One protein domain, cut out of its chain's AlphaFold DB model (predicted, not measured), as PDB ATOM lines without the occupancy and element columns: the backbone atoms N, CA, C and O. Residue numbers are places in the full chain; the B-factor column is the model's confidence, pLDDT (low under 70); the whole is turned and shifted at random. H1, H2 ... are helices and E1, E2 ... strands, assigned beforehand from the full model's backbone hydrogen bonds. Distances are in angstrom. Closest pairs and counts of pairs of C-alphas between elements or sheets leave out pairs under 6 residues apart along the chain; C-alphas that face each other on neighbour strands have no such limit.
ATOM      1  N   TRP A 140     -32.176  32.786 -10.266       74.19
ATOM      2  CA  TRP A 140     -32.910  33.159 -11.475       74.19
ATOM      3  C   TRP A 140     -31.970  33.186 -12.679       74.19
ATOM      4  O   TRP A 140     -30.880  33.736 -12.574       74.19
ATOM      5  N   PHE A 141     -32.428  32.675 -13.825       80.00
ATOM      6  CA  PHE A 141     -31.763  32.861 -15.117       80.00
ATOM      7  C   PHE A 141     -32.384  34.060 -15.847       80.00
ATOM      8  O   PHE A 141     -33.572  34.064 -16.181       80.00
ATOM      9  N   ASN A 142     -31.590  35.103 -16.053       82.19
ATOM     10  CA  ASN A 142     -32.031  36.440 -16.420       82.19
ATOM     11  C   ASN A 142     -31.829  36.677 -17.919       82.19
ATOM     12  O   ASN A 142     -30.711  36.904 -18.388       82.19
ATOM     13  N   ILE A 143     -32.934  36.653 -18.669       87.44
ATOM     14  CA  ILE A 143     -32.949  36.888 -20.117       87.44
ATOM     15  C   ILE A 143     -33.443  38.305 -20.410       87.44
ATOM     16  O   ILE A 143     -34.521  38.700 -19.962       87.44
ATOM     17  N   LEU A 144     -32.689  39.045 -21.221       87.38
ATOM     18  CA  LEU A 144     -33.120  40.303 -21.831       87.38
ATOM     19  C   LEU A 144     -33.414  40.088 -23.319       87.38
ATOM     20  O   LEU A 144     -32.592  39.521 -24.035       87.38
ATOM     21  N   VAL A 145     -34.544  40.600 -23.809       88.00
ATOM     22  CA  VAL A 145     -34.846  40.669 -25.249       88.00
ATOM     23  C   VAL A 145     -34.889  42.133 -25.668       88.00
ATOM     24  O   VAL A 145     -35.539  42.949 -25.010       88.00
ATOM     25  N   LEU A 146     -34.188  42.486 -26.746       86.94
ATOM     26  CA  LEU A 146     -34.098  43.872 -27.206       86.94
ATOM     27  C   LEU A 146     -34.055  43.985 -28.733       86.94
ATOM     28  O   LEU A 146     -33.567  43.099 -29.430       86.94
ATOM     29  N   HIS A 147     -34.548  45.110 -29.255       86.69
ATOM     30  CA  HIS A 147     -34.640  45.379 -30.692       86.69
ATOM     31  C   HIS A 147     -34.052  46.763 -31.027       86.69
ATOM     32  O   HIS A 147     -34.755  47.682 -31.446       86.69
ATOM     33  N   GLN A 148     -32.739  46.912 -30.819       84.62
ATOM     34  CA  GLN A 148     -31.961  48.130 -31.101       84.62
ATOM     35  C   GLN A 148     -30.749  47.828 -31.983       84.62
ATOM     36  O   GLN A 148     -30.281  46.695 -31.991       84.62
ATOM     37  N   LYS A 149     -30.176  48.838 -32.649       84.88
ATOM     38  CA  LYS A 149     -28.903  48.676 -33.374       84.88
ATOM     39  C   LYS A 149     -27.775  48.218 -32.440       84.88
ATOM     40  O   LYS A 149     -27.541  48.878 -31.423       84.88
ATOM     41  N   ARG A 150     -27.081  47.124 -32.775       84.81
ATOM     42  CA  ARG A 150     -25.944  46.561 -32.018       84.81
ATOM     43  C   ARG A 150     -24.674  47.340 -32.325       84.81
ATOM     44  O   ARG A 150     -24.343  47.546 -33.489       84.81
ATOM     45  N   LYS A 151     -23.930  47.773 -31.302       76.50
ATOM     46  CA  LYS A 151     -22.610  48.400 -31.490       76.50
ATOM     47  C   LYS A 151     -21.617  47.944 -30.428       76.50
ATOM     48  O   LYS A 151     -21.911  48.013 -29.245       76.50
ATOM     49  N   LYS A 152     -20.403  47.569 -30.843       65.50
ATOM     50  CA  LYS A 152     -19.333  47.152 -29.918       65.50
ATOM     51  C   LYS A 152     -18.523  48.325 -29.311       65.50
ATOM     52  O   LYS A 152     -17.782  48.084 -28.368       65.50
ATOM     53  N   ALA A 153     -18.659  49.577 -29.799       57.09
ATOM     54  CA  ALA A 153     -17.779  50.696 -29.373       57.09
ATOM     55  C   ALA A 153     -18.361  52.137 -29.219       57.09
ATOM     56  O   ALA A 153     -17.901  52.827 -28.315       57.09
ATOM     57  N   SER A 154     -19.374  52.594 -29.992       51.34
ATOM     58  CA  SER A 154     -19.889  54.011 -30.010       51.34
ATOM     59  C   SER A 154     -18.937  55.019 -30.727       51.34
ATOM     60  O   SER A 154     -17.735  54.780 -30.671       51.34
ATOM     61  N   PRO A 155     -19.388  56.094 -31.448       50.38
ATOM     62  CA  PRO A 155     -20.479  57.014 -31.086       50.38
ATOM     63  C   PRO A 155     -21.443  57.459 -32.220       50.38
ATOM     64  O   PRO A 155     -21.280  58.516 -32.822       50.38
ATOM     65  N   SER A 156     -22.539  56.722 -32.433       60.53
ATOM     66  CA  SER A 156     -23.809  57.212 -33.030       60.53
ATOM     67  C   SER A 156     -24.890  56.123 -32.923       60.53
ATOM     68  O   SER A 156     -24.535  54.959 -32.761       60.53
ATOM     69  N   ASN A 157     -26.180  56.477 -33.023       62.41
ATOM     70  CA  ASN A 157     -27.383  55.613 -33.079       62.41
ATOM     71  C   ASN A 157     -27.171  54.083 -32.932       62.41
ATOM     72  O   ASN A 157     -27.115  53.359 -33.928       62.41
ATOM     73  N   GLY A 158     -27.082  53.598 -31.691       70.69
ATOM     74  CA  GLY A 158     -27.027  52.176 -31.334       70.69
ATOM     75  C   GLY A 158     -26.764  51.968 -29.841       70.69
ATOM     76  O   GLY A 158     -26.340  52.899 -29.155       70.69
ATOM     77  N   VAL A 159     -27.029  50.761 -29.339       81.06
ATOM     78  CA  VAL A 159     -26.799  50.370 -27.939       81.06
ATOM     79  C   VAL A 159     -25.505  49.567 -27.846       81.06
ATOM     80  O   VAL A 159     -25.270  48.660 -28.645       81.06
ATOM     81  N   SER A 160     -24.670  49.910 -26.861       84.75
ATOM     82  CA  SER A 160     -23.474  49.138 -26.524       84.75
ATOM     83  C   SER A 160     -23.804  48.029 -25.534       84.75
ATOM     84  O   SER A 160     -24.487  48.269 -24.539       84.75
ATOM     85  N   GLU A 161     -23.268  46.835 -25.788       87.31
ATOM     86  CA  GLU A 161     -23.315  45.685 -24.875       87.31
ATOM     87  C   GLU A 161     -22.797  46.062 -23.479       87.31
ATOM     88  O   GLU A 161     -23.352  45.639 -22.469       87.31
ATOM     89  N   LEU A 162     -21.796  46.949 -23.409       86.12
ATOM     90  CA  LEU A 162     -21.161  47.368 -22.157       86.12
ATOM     91  C   LEU A 162     -22.049  48.248 -21.257       86.12
ATOM     92  O   LEU A 162     -21.664  48.544 -20.128       86.12
ATOM     93  N   LEU A 163     -23.213  48.691 -21.750       83.69
ATOM     94  CA  LEU A 163     -24.210  49.443 -20.976       83.69
ATOM     95  C   LEU A 163     -25.246  48.531 -20.296       83.69
ATOM     96  O   LEU A 163     -26.084  49.022 -19.538       83.69
ATOM     97  N   LEU A 164     -25.227  47.226 -20.584       85.50
ATOM     98  CA  LEU A 164     -26.167  46.260 -20.021       85.50
ATOM     99  C   LEU A 164     -25.696  45.772 -18.638       85.50
ATOM    100  O   LEU A 164     -24.494  45.659 -18.386       85.50
ATOM    101  N   PRO A 165     -26.622  45.497 -17.704       83.94
ATOM    102  CA  PRO A 165     -26.265  45.146 -16.336       83.94
ATOM    103  C   PRO A 165     -25.764  43.699 -16.217       83.94
ATOM    104  O   PRO A 165     -26.336  42.767 -16.773       83.94
ATOM    105  N   ARG A 166     -24.742  43.506 -15.377       86.12
ATOM    106  CA  ARG A 166     -24.062  42.217 -15.128       86.12
ATOM    107  C   ARG A 166     -24.861  41.172 -14.335       86.12
ATOM    108  O   ARG A 166     -24.297  40.157 -13.954       86.12
ATOM    109  N   PHE A 167     -26.129  41.436 -14.010       83.44
ATOM    110  CA  PHE A 167     -27.011  40.406 -13.439       83.44
ATOM    111  C   PHE A 167     -27.723  39.591 -14.529       83.44
ATOM    112  O   PHE A 167     -28.400  38.624 -14.207       83.44
ATOM    113  N   LEU A 168     -27.634  40.015 -15.794       87.12
ATOM    114  CA  LEU A 168     -28.134  39.238 -16.921       87.12
ATOM    115  C   LEU A 168     -27.275  37.985 -17.103       87.12
ATOM    116  O   LEU A 168     -26.073  38.030 -16.871       87.12
ATOM    117  N   ASP A 169     -27.890  36.909 -17.577       85.75
ATOM    118  CA  ASP A 169     -27.195  35.682 -17.976       85.75
ATOM    119  C   ASP A 169     -27.140  35.580 -19.509       85.75
ATOM    120  O   ASP A 169     -26.146  35.127 -20.089       85.75
ATOM    121  N   MET A 170     -28.189  36.072 -20.186       89.12
ATOM    122  CA  MET A 170     -28.263  36.108 -21.645       89.12
ATOM    123  C   MET A 170     -29.063  37.291 -22.208       89.12
ATOM    124  O   MET A 170     -30.061  37.742 -21.645       89.12
ATOM    125  N   VAL A 171     -28.648  37.748 -23.388       92.25
ATOM    126  CA  VAL A 171     -29.270  38.819 -24.166       92.25
ATOM    127  C   VAL A 171     -29.598  38.310 -25.571       92.25
ATOM    128  O   VAL A 171     -28.725  37.816 -26.281       92.25
ATOM    129  N   ILE A 172     -30.855  38.464 -25.988       93.75
ATOM    130  CA  ILE A 172     -31.336  38.135 -27.334       93.75
ATOM    131  C   ILE A 172     -31.468  39.435 -28.131       93.75
ATOM    132  O   ILE A 172     -32.291  40.300 -27.808       93.75
ATOM    133  N   TRP A 173     -30.647  39.571 -29.173       93.19
ATOM    134  CA  TRP A 173     -30.513  40.790 -29.968       93.19
ATOM    135  C   TRP A 173     -31.286  40.680 -31.292       93.19
ATOM    136  O   TRP A 173     -30.849  40.013 -32.225       93.19
ATOM    137  N   GLY A 174     -32.459  41.319 -31.374       90.69
ATOM    138  CA  GLY A 174     -33.448  41.068 -32.435       90.69
ATOM    139  C   GLY A 174     -33.498  42.052 -33.613       90.69
ATOM    140  O   GLY A 174     -34.245  41.799 -34.549       90.69
ATOM    141  N   HIS A 175     -32.768  43.174 -33.582       88.12
ATOM    142  CA  HIS A 175     -32.812  44.176 -34.669       88.12
ATOM    143  C   HIS A 175     -31.886  43.857 -35.844       88.12
ATOM    144  O   HIS A 175     -32.176  44.225 -36.977       88.12
ATOM    145  N   GLU A 176     -30.741  43.234 -35.567       90.81
ATOM    146  CA  GLU A 176     -29.743  42.953 -36.593       90.81
ATOM    147  C   GLU A 176     -30.165  41.728 -37.401       90.81
ATOM    148  O   GLU A 176     -30.545  40.702 -36.843       90.81
ATOM    149  N   HIS A 177     -30.100  41.836 -38.726       94.38
ATOM    150  CA  HIS A 177     -30.566  40.785 -39.634       94.38
ATOM    151  C   HIS A 177     -29.490  39.738 -39.969       94.38
ATOM    152  O   HIS A 177     -29.802  38.678 -40.527       94.38
ATOM    153  N   GLU A 178     -28.232  40.010 -39.619       95.12
ATOM    154  CA  GLU A 178     -27.139  39.046 -39.699       95.12
ATOM    155  C   GLU A 178     -27.364  37.903 -38.703       95.12
ATOM    156  O   GLU A 178     -27.593  38.144 -37.517       95.12
ATOM    157  N   CYS A 179     -27.279  36.660 -39.178       96.00
ATOM    158  CA  CYS A 179     -27.402  35.480 -38.330       96.00
ATOM    159  C   CYS A 179     -26.057  35.198 -37.639       96.00
ATOM    160  O   CYS A 179     -25.111  34.738 -38.282       96.00
ATOM    161  N   LEU A 180     -25.985  35.500 -36.341       95.44
ATOM    162  CA  LEU A 180     -24.915  35.118 -35.411       95.44
ATOM    163  C   LEU A 180     -25.599  34.379 -34.246       95.44
ATOM    164  O   LEU A 180     -25.869  34.946 -33.184       95.44
ATOM    165  N   ILE A 181     -26.020  33.143 -34.531       94.81
ATOM    166  CA  ILE A 181     -26.963  32.379 -33.702       94.81
ATOM    167  C   ILE A 181     -26.342  31.887 -32.388       94.81
ATOM    168  O   ILE A 181     -27.013  31.896 -31.352       94.81
ATOM    169  N   ASP A 182     -25.065  31.512 -32.425       95.38
ATOM    170  CA  ASP A 182     -24.323  31.024 -31.270       95.38
ATOM    171  C   ASP A 182     -24.190  32.116 -30.191       95.38
ATOM    172  O   ASP A 182     -23.812  33.248 -30.507       95.38
ATOM    173  N   PRO A 183     -24.496  31.817 -28.913       95.31
ATOM    174  CA  PRO A 183     -24.301  32.768 -27.822       95.31
ATOM    175  C   PRO A 183     -22.813  33.092 -27.580       95.31
ATOM    176  O   PRO A 183     -22.055  32.254 -27.094       95.31
ATOM    177  N   GLU A 184     -22.396  34.328 -27.866       94.19
ATOM    178  CA  GLU A 184     -21.044  34.845 -27.591       94.19
ATOM    179  C   GLU A 184     -20.961  35.424 -26.165       94.19
ATOM    180  O   GLU A 184     -21.784  36.266 -25.804       94.19
ATOM    181  N   GLU A 185     -19.965  35.050 -25.351       93.69
ATOM    182  CA  GLU A 185     -19.717  35.723 -24.061       93.69
ATOM    183  C   GLU A 185     -19.209  37.160 -24.284       93.69
ATOM    184  O   GLU A 185     -18.251  37.392 -25.027       93.69
ATOM    185  N   VAL A 186     -19.807  38.141 -23.600       90.69
ATOM    186  CA  VAL A 186     -19.309  39.525 -23.610       90.69
ATOM    187  C   VAL A 186     -18.205  39.683 -22.567       90.69
ATOM    188  O   VAL A 186     -18.460  39.689 -21.359       90.69
ATOM    189  N   SER A 187     -16.974  39.861 -23.053       88.56
ATOM    190  CA  SER A 187     -15.742  39.975 -22.264       88.56
ATOM    191  C   SER A 187     -15.891  40.843 -21.009       88.56
ATOM    192  O   SER A 187     -16.025  42.065 -21.085       88.56
ATOM    193  N   GLY A 188     -15.814  40.212 -19.834       84.75
ATOM    194  CA  GLY A 188     -15.840  40.899 -18.538       84.75
ATOM    195  C   GLY A 188     -17.221  41.385 -18.073       84.75
ATOM    196  O   GLY A 188     -17.294  42.130 -17.091       84.75
ATOM    197  N   MET A 189     -18.303  40.980 -18.748       88.06
ATOM    198  CA  MET A 189     -19.681  41.254 -18.323       88.06
ATOM    199  C   MET A 189     -20.403  40.038 -17.732       88.06
ATOM    200  O   MET A 189     -21.311  40.241 -16.929       88.06
ATOM    201  N   GLY A 190     -19.983  38.812 -18.066       87.38
ATOM    202  CA  GLY A 190     -20.520  37.570 -17.492       87.38
ATOM    203  C   GLY A 190     -21.843  37.083 -18.095       87.38
ATOM    204  O   GLY A 190     -22.391  36.099 -17.612       87.38
ATOM    205  N   PHE A 191     -22.335  37.738 -19.152       91.44
ATOM    206  CA  PHE A 191     -23.522  37.327 -19.904       91.44
ATOM    207  C   PHE A 191     -23.181  36.987 -21.355       91.44
ATOM    208  O   PHE A 191     -22.183  37.463 -21.906       91.44
ATOM    209  N   HIS A 192     -24.057  36.211 -21.990       94.50
ATOM    210  CA  HIS A 192     -23.930  35.829 -23.396       94.50
ATOM    211  C   HIS A 192     -24.887  36.627 -24.289       94.50
ATOM    212  O   HIS A 192     -26.002  36.952 -23.881       94.50
ATOM    213  N   VAL A 193     -24.484  36.930 -25.521       94.88
ATOM    214  CA  VAL A 193     -25.320  37.577 -26.541       94.88
ATOM    215  C   VAL A 193     -25.541  36.608 -27.689       94.88
ATOM    216  O   VAL A 193     -24.583  36.166 -28.313       94.88
ATOM    217  N   THR A 194     -26.801  36.334 -28.015       95.88
ATOM    218  CA  THR A 194     -27.195  35.661 -29.261       95.88
ATOM    219  C   THR A 194     -27.918  36.656 -30.166       95.88
ATOM    220  O   THR A 194     -28.711  37.482 -29.699       95.88
ATOM    221  N   GLN A 195     -27.645  36.600 -31.468       95.56
ATOM    222  CA  GLN A 195     -28.249  37.466 -32.477       95.56
ATOM    223  C   GLN A 195     -28.822  36.584 -33.598       95.56
ATOM    224  O   GLN A 195     -28.145  36.325 -34.597       95.56
ATOM    225  N   PRO A 196     -30.072  36.099 -33.457       94.94
ATOM    226  CA  PRO A 196     -30.631  35.101 -34.369       94.94
ATOM    227  C   PRO A 196     -30.706  35.530 -35.840       94.94
ATOM    228  O   PRO A 196     -30.692  34.684 -36.732       94.94
ATOM    229  N   GLY A 197     -30.741  36.837 -36.106       94.81
ATOM    230  CA  GLY A 197     -30.891  37.382 -37.449       94.81
ATOM    231  C   GLY A 197     -32.340  37.373 -37.940       94.81
ATOM    232  O   GLY A 197     -33.276  36.998 -37.232       94.81
ATOM    233  N   SER A 198     -32.532  37.794 -39.189       95.12
ATOM    234  CA  SER A 198     -33.839  37.793 -39.853       95.12
ATOM    235  C   SER A 198     -34.213  36.401 -40.378       95.12
ATOM    236  O   SER A 198     -33.370  35.658 -40.877       95.12
ATOM    237  N   SER A 199     -35.506  36.061 -40.383       93.81
ATOM    238  CA  SER A 199     -36.005  34.812 -40.989       93.81
ATOM    239  C   SER A 199     -36.065  34.841 -42.528       93.81
ATOM    240  O   SER A 199     -36.498  33.874 -43.150       93.81
ATOM    241  N   ILE A 200     -35.706  35.965 -43.155       94.12
ATOM    242  CA  ILE A 200     -35.685  36.179 -44.608       94.12
ATOM    243  C   ILE A 200     -34.713  37.316 -44.935       94.12
ATOM    244  O   ILE A 200     -34.639  38.284 -44.182       94.12
ATOM    245  N   ALA A 201     -34.001  37.225 -46.062       93.19
ATOM    246  CA  ALA A 201     -33.188  38.330 -46.563       93.19
ATOM    247  C   ALA A 201     -34.080  39.534 -46.923       93.19
ATOM    248  O   ALA A 201     -34.887  39.450 -47.852       93.19
ATOM    249  N   THR A 202     -33.949  40.641 -46.188       91.94
ATOM    250  CA  THR A 202     -34.692  41.890 -46.461       91.94
ATOM    251  C   THR A 202     -33.923  42.848 -47.370       91.94
ATOM    252  O   THR A 202     -34.527  43.617 -48.111       91.94
ATOM    253  N   SER A 203     -32.593  42.764 -47.328       91.44
ATOM    254  CA  SER A 203     -31.634  43.591 -48.052       91.44
ATOM    255  C   SER A 203     -30.595  42.703 -48.738       91.44
ATOM    256  O   SER A 203     -30.177  41.680 -48.198       91.44
ATOM    257  N   LEU A 204     -30.139  43.099 -49.929       93.56
ATOM    258  CA  LEU A 204     -29.146  42.348 -50.708       93.56
ATOM    259  C   LEU A 204     -27.710  42.702 -50.277       93.56
ATOM    260  O   LEU A 204     -26.924  43.228 -51.065       93.56
ATOM    261  N   ILE A 205     -27.385  42.422 -49.013       93.12
ATOM    262  CA  ILE A 205     -26.078  42.682 -48.384       93.12
ATOM    263  C   ILE A 205     -25.418  41.385 -47.902       93.12
ATOM    264  O   ILE A 205     -26.111  40.432 -47.553       93.12
ATOM    265  N   ASN A 206     -24.083  41.372 -47.814       92.88
ATOM    266  CA  ASN A 206     -23.297  40.206 -47.385       92.88
ATOM    267  C   ASN A 206     -23.767  39.631 -46.031       92.88
ATOM    268  O   ASN A 206     -23.953  38.426 -45.880       92.88
ATOM    269  N   ALA A 207     -24.059  40.507 -45.068       91.00
ATOM    270  CA  ALA A 207     -24.535  40.128 -43.739       91.00
ATOM    271  C   ALA A 207     -25.867  39.339 -43.759       91.00
ATOM    272  O   ALA A 207     -26.094  38.473 -42.914       91.00
ATOM    273  N   GLU A 208     -26.741  39.579 -44.744       93.88
ATOM    274  CA  GLU A 208     -27.996  38.834 -44.902       93.88
ATOM    275  C   GLU A 208     -27.865  37.564 -45.761       93.88
ATOM    276  O   GLU A 208     -28.814  36.780 -45.794       93.88
ATOM    277  N   ALA A 209     -26.715  37.329 -46.405       93.06
ATOM    278  CA  ALA A 209     -26.437  36.125 -47.199       93.06
ATOM    279  C   ALA A 209     -26.035  34.904 -46.348       93.06
ATOM    280  O   ALA A 209     -26.085  33.771 -46.826       93.06
ATOM    281  N   LYS A 210     -25.671  35.105 -45.073       92.31
ATOM    282  CA  LYS A 210     -25.427  34.000 -44.131       92.31
ATOM    283  C   LYS A 210     -26.679  33.111 -43.994       92.31
ATOM    284  O   LYS A 210     -27.785  33.654 -43.896       92.31
ATOM    285  N   PRO A 211     -26.537  31.768 -43.936       93.06
ATOM    286  CA  PRO A 211     -27.664  30.868 -43.700       93.06
ATOM    287  C   PRO A 211     -28.413  31.233 -42.414       93.06
ATOM    288  O   PRO A 211     -27.801  31.537 -41.390       93.06
ATOM    289  N   LYS A 212     -29.746  31.234 -42.477       95.38
ATOM    290  CA  LYS A 212     -30.606  31.672 -41.372       95.38
ATOM    291  C   LYS A 212     -30.967  30.490 -40.474       95.38
ATOM    292  O   LYS A 212     -31.375  29.437 -40.967       95.38
ATOM    293  N   HIS A 213     -30.876  30.701 -39.167       95.75
ATOM    294  CA  HIS A 213     -31.126  29.693 -38.141       95.75
ATOM    295  C   HIS A 213     -32.146  30.199 -37.119       95.75
ATOM    296  O   HIS A 213     -32.393  31.398 -37.000       95.75
ATOM    297  N   VAL A 214     -32.721  29.276 -36.354       96.19
ATOM    298  CA  VAL A 214     -33.395  29.568 -35.084       96.19
ATOM    299  C   VAL A 214     -32.688  28.823 -33.960       96.19
ATOM    300  O   VAL A 214     -32.105  27.763 -34.185       96.19
ATOM    301  N   LEU A 215     -32.726  29.386 -32.754       95.19
ATOM    302  CA  LEU A 215     -32.081  28.813 -31.581       95.19
ATOM    303  C   LEU A 215     -33.120  28.059 -30.750       95.19
ATOM    304  O   LEU A 215     -34.030  28.674 -30.193       95.19
ATOM    305  N   LEU A 216     -32.969  26.741 -30.638       94.06
ATOM    306  CA  LEU A 216     -33.573  25.993 -29.544       94.06
ATOM    307  C   LEU A 216     -32.698  26.189 -28.305       94.06
ATOM    308  O   LEU A 216     -31.481  26.011 -28.347       94.06
ATOM    309  N   LEU A 217     -33.332  26.582 -27.207       89.06
ATOM    310  CA  LEU A 217     -32.667  26.935 -25.966       89.06
ATOM    311  C   LEU A 217     -33.295  26.157 -24.812       89.06
ATOM    312  O   LEU A 217     -34.465  26.353 -24.487       89.06
ATOM    313  N   GLU A 218     -32.501  25.316 -24.159       86.00
ATOM    314  CA  GLU A 218     -32.913  24.586 -22.962       86.00
ATOM    315  C   GLU A 218     -32.210  25.176 -21.740       86.00
ATOM    316  O   GLU A 218     -30.983  25.227 -21.699       86.00
ATOM    317  N   ILE A 219     -32.969  25.610 -20.733       84.38
ATOM    318  CA  ILE A 219     -32.438  26.211 -19.499       84.38
ATOM    319  C   ILE A 219     -32.725  25.280 -18.322       84.38
ATOM    320  O   ILE A 219     -33.841  24.777 -18.171       84.38
ATOM    321  N   LYS A 220     -31.728  25.072 -17.459       80.38
ATOM    322  CA  LYS A 220     -31.836  24.273 -16.235       80.38
ATOM    323  C   LYS A 220     -31.069  24.951 -15.099       80.38
ATOM    324  O   LYS A 220     -29.847  24.842 -15.005       80.38
ATOM    325  N   GLY A 221     -31.800  25.618 -14.205       79.88
ATOM    326  CA  GLY A 221     -31.189  26.492 -13.200       79.88
ATOM    327  C   GLY A 221     -30.472  27.648 -13.896       79.88
ATOM    328  O   GLY A 221     -31.054  28.275 -14.776       79.88
ATOM    329  N   THR A 222     -29.207  27.876 -13.554       78.12
ATOM    330  CA  THR A 222     -28.340  28.896 -14.171       78.12
ATOM    331  C   THR A 222     -27.611  28.422 -15.435       78.12
ATOM    332  O   THR A 222     -26.940  29.212 -16.092       78.12
ATOM    333  N   GLN A 223     -27.719  27.140 -15.801       83.12
ATOM    334  CA  GLN A 223     -27.074  26.581 -16.992       83.12
ATOM    335  C   GLN A 223     -28.040  26.543 -18.177       83.12
ATOM    336  O   GLN A 223     -29.233  26.285 -18.006       83.12
ATOM    337  N   TYR A 224     -27.515  26.727 -19.388       88.06
ATOM    338  CA  TYR A 224     -28.280  26.619 -20.626       88.06
ATOM    339  C   TYR A 224     -27.552  25.756 -21.666       88.06
ATOM    340  O   TYR A 224     -26.325  25.659 -21.661       88.06
ATOM    341  N   ARG A 225     -28.316  25.128 -22.566       93.12
ATOM    342  CA  ARG A 225     -27.816  24.440 -23.760       93.12
ATOM    343  C   ARG A 225     -28.389  25.121 -25.010       93.12
ATOM    344  O   ARG A 225     -29.610  25.095 -25.184       93.12
ATOM    345  N   PRO A 226     -27.549  25.729 -25.866       94.81
ATOM    346  CA  PRO A 226     -27.960  26.175 -27.189       94.81
ATOM    347  C   PRO A 226     -28.016  24.988 -28.162       94.81
ATOM    348  O   PRO A 226     -27.255  24.026 -28.051       94.81
ATOM    349  N   THR A 227     -28.925  25.039 -29.130       96.38
ATOM    350  CA  THR A 227     -28.974  24.131 -30.282       96.38
ATOM    351  C   THR A 227     -29.487  24.913 -31.484       96.38
ATOM    352  O   THR A 227     -30.647  25.325 -31.517       96.38
ATOM    353  N   GLU A 228     -28.619  25.153 -32.463       96.00
ATOM    354  CA  GLU A 228     -29.006  25.801 -33.716       96.00
ATOM    355  C   GLU A 228     -29.857  24.874 -34.597       96.00
ATOM    356  O   GLU A 228     -29.662  23.658 -34.646       96.00
ATOM    357  N   ILE A 229     -30.833  25.455 -35.297       96.06
ATOM    358  CA  ILE A 229     -31.714  24.749 -36.232       96.06
ATOM    359  C   ILE A 229     -31.780  25.556 -37.542       96.06
ATOM    360  O   ILE A 229     -32.314  26.670 -37.536       96.06
ATOM    361  N   PRO A 230     -31.265  25.035 -38.673       94.75
ATOM    362  CA  PRO A 230     -31.264  25.748 -39.952       94.75
ATOM    363  C   PRO A 230     -32.663  25.844 -40.571       94.75
ATOM    364  O   PRO A 230     -33.421  24.871 -40.621       94.75
ATOM    365  N   LEU A 231     -33.004  27.017 -41.110       93.19
ATOM    366  CA  LEU A 231     -34.299  27.268 -41.741       93.19
ATOM    367  C   LEU A 231     -34.329  26.810 -43.208       93.19
ATOM    368  O   LEU A 231     -33.975  27.548 -44.125       93.19
ATOM    369  N   GLN A 232     -34.853  25.606 -43.441       89.38
ATOM    370  CA  GLN A 232     -34.966  24.985 -44.774       89.38
ATOM    371  C   GLN A 232     -35.885  25.743 -45.755       89.38
ATOM    372  O   GLN A 232     -35.743  25.636 -46.974       89.38
ATOM    373  N   SER A 233     -36.858  26.508 -45.251       89.81
ATOM    374  CA  SER A 233     -37.849  27.190 -46.093       89.81
ATOM    375  C   SER A 233     -37.319  28.461 -46.770       89.81
ATOM    376  O   SER A 233     -37.934  28.914 -47.743       89.81
ATOM    377  N   VAL A 234     -36.191  29.005 -46.295       91.81
ATOM    378  CA  VAL A 234     -35.594  30.268 -46.750       91.81
ATOM    379  C   VAL A 234     -35.124  30.162 -48.203       91.81
ATOM    380  O   VAL A 234     -34.668  29.120 -48.667       91.81
ATOM    381  N   ARG A 235     -35.268  31.254 -48.962       92.44
ATOM    382  CA  ARG A 235     -34.758  31.333 -50.336       92.44
ATOM    383  C   ARG A 235     -33.228  31.465 -50.289       92.44
ATOM    384  O   ARG A 235     -32.769  32.399 -49.634       92.44
TER     385      ARG A 235
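Overview. This is residues 140 to 235 of the 475 residues of the protein "Mre11_DNA_bind domain-containing protein" of Panicum miliaceum (UniProt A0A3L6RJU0). With little regular structure, this is a small sandwich: a sheet of short strands, E1 E2 E4 E3, is partly face to face with the long hairpin E5 and E6. H1 lies near one end; residues 147 to 169 make a long loop. The 96 printed residues, 38 in named elements, run E1 E2 E3 E4 H1 E5 E6, mostly strand; the larger sheet is mixed. The whole is compact, radius of gyration of the C-alphas 13.9 A, and flat, 38 by 36 by 18 A.

Along the chain. Find E1, residues 143 to 146, from C-alpha 143 at (-32.949, 36.888, -20.117); then E2, 170 to 173, E4, 192 to 195, and E3, 180 to 185. H1 is 206 to 209. E5, 213 to 220, spans 22.6 A; E6, 223 to 230, spans 23.4 A, ending at (-31.264, 25.748, -39.952).

Arrangement. Look for N 144 and O 170, 3.0 A, between parallel E1 and E2; N 171 and O 192, 2.8 A, between parallel E2 and E4; N 184 and O 193, 2.9 A, in the antiparallel hairpin E3 and E4; N 216 and O 227, 2.9 A, in the antiparallel hairpin E5 and E6. The closest C-alphas of E3 and E5, Ile 181 and Leu 215, are 6.6 A apart. H1, not on the larger sheet, is too short for any O i to N i+4 pair; its one O i to N i+3 pair is within range.

Size, cuts and confidence. The farthest C-alphas, Leu 204 and Gly 221, are 40.8 A apart. The printed part has no cut. The link E1 to E2 is long, 23 residues; in it, residues 152 to 157 have pLDDT under 70.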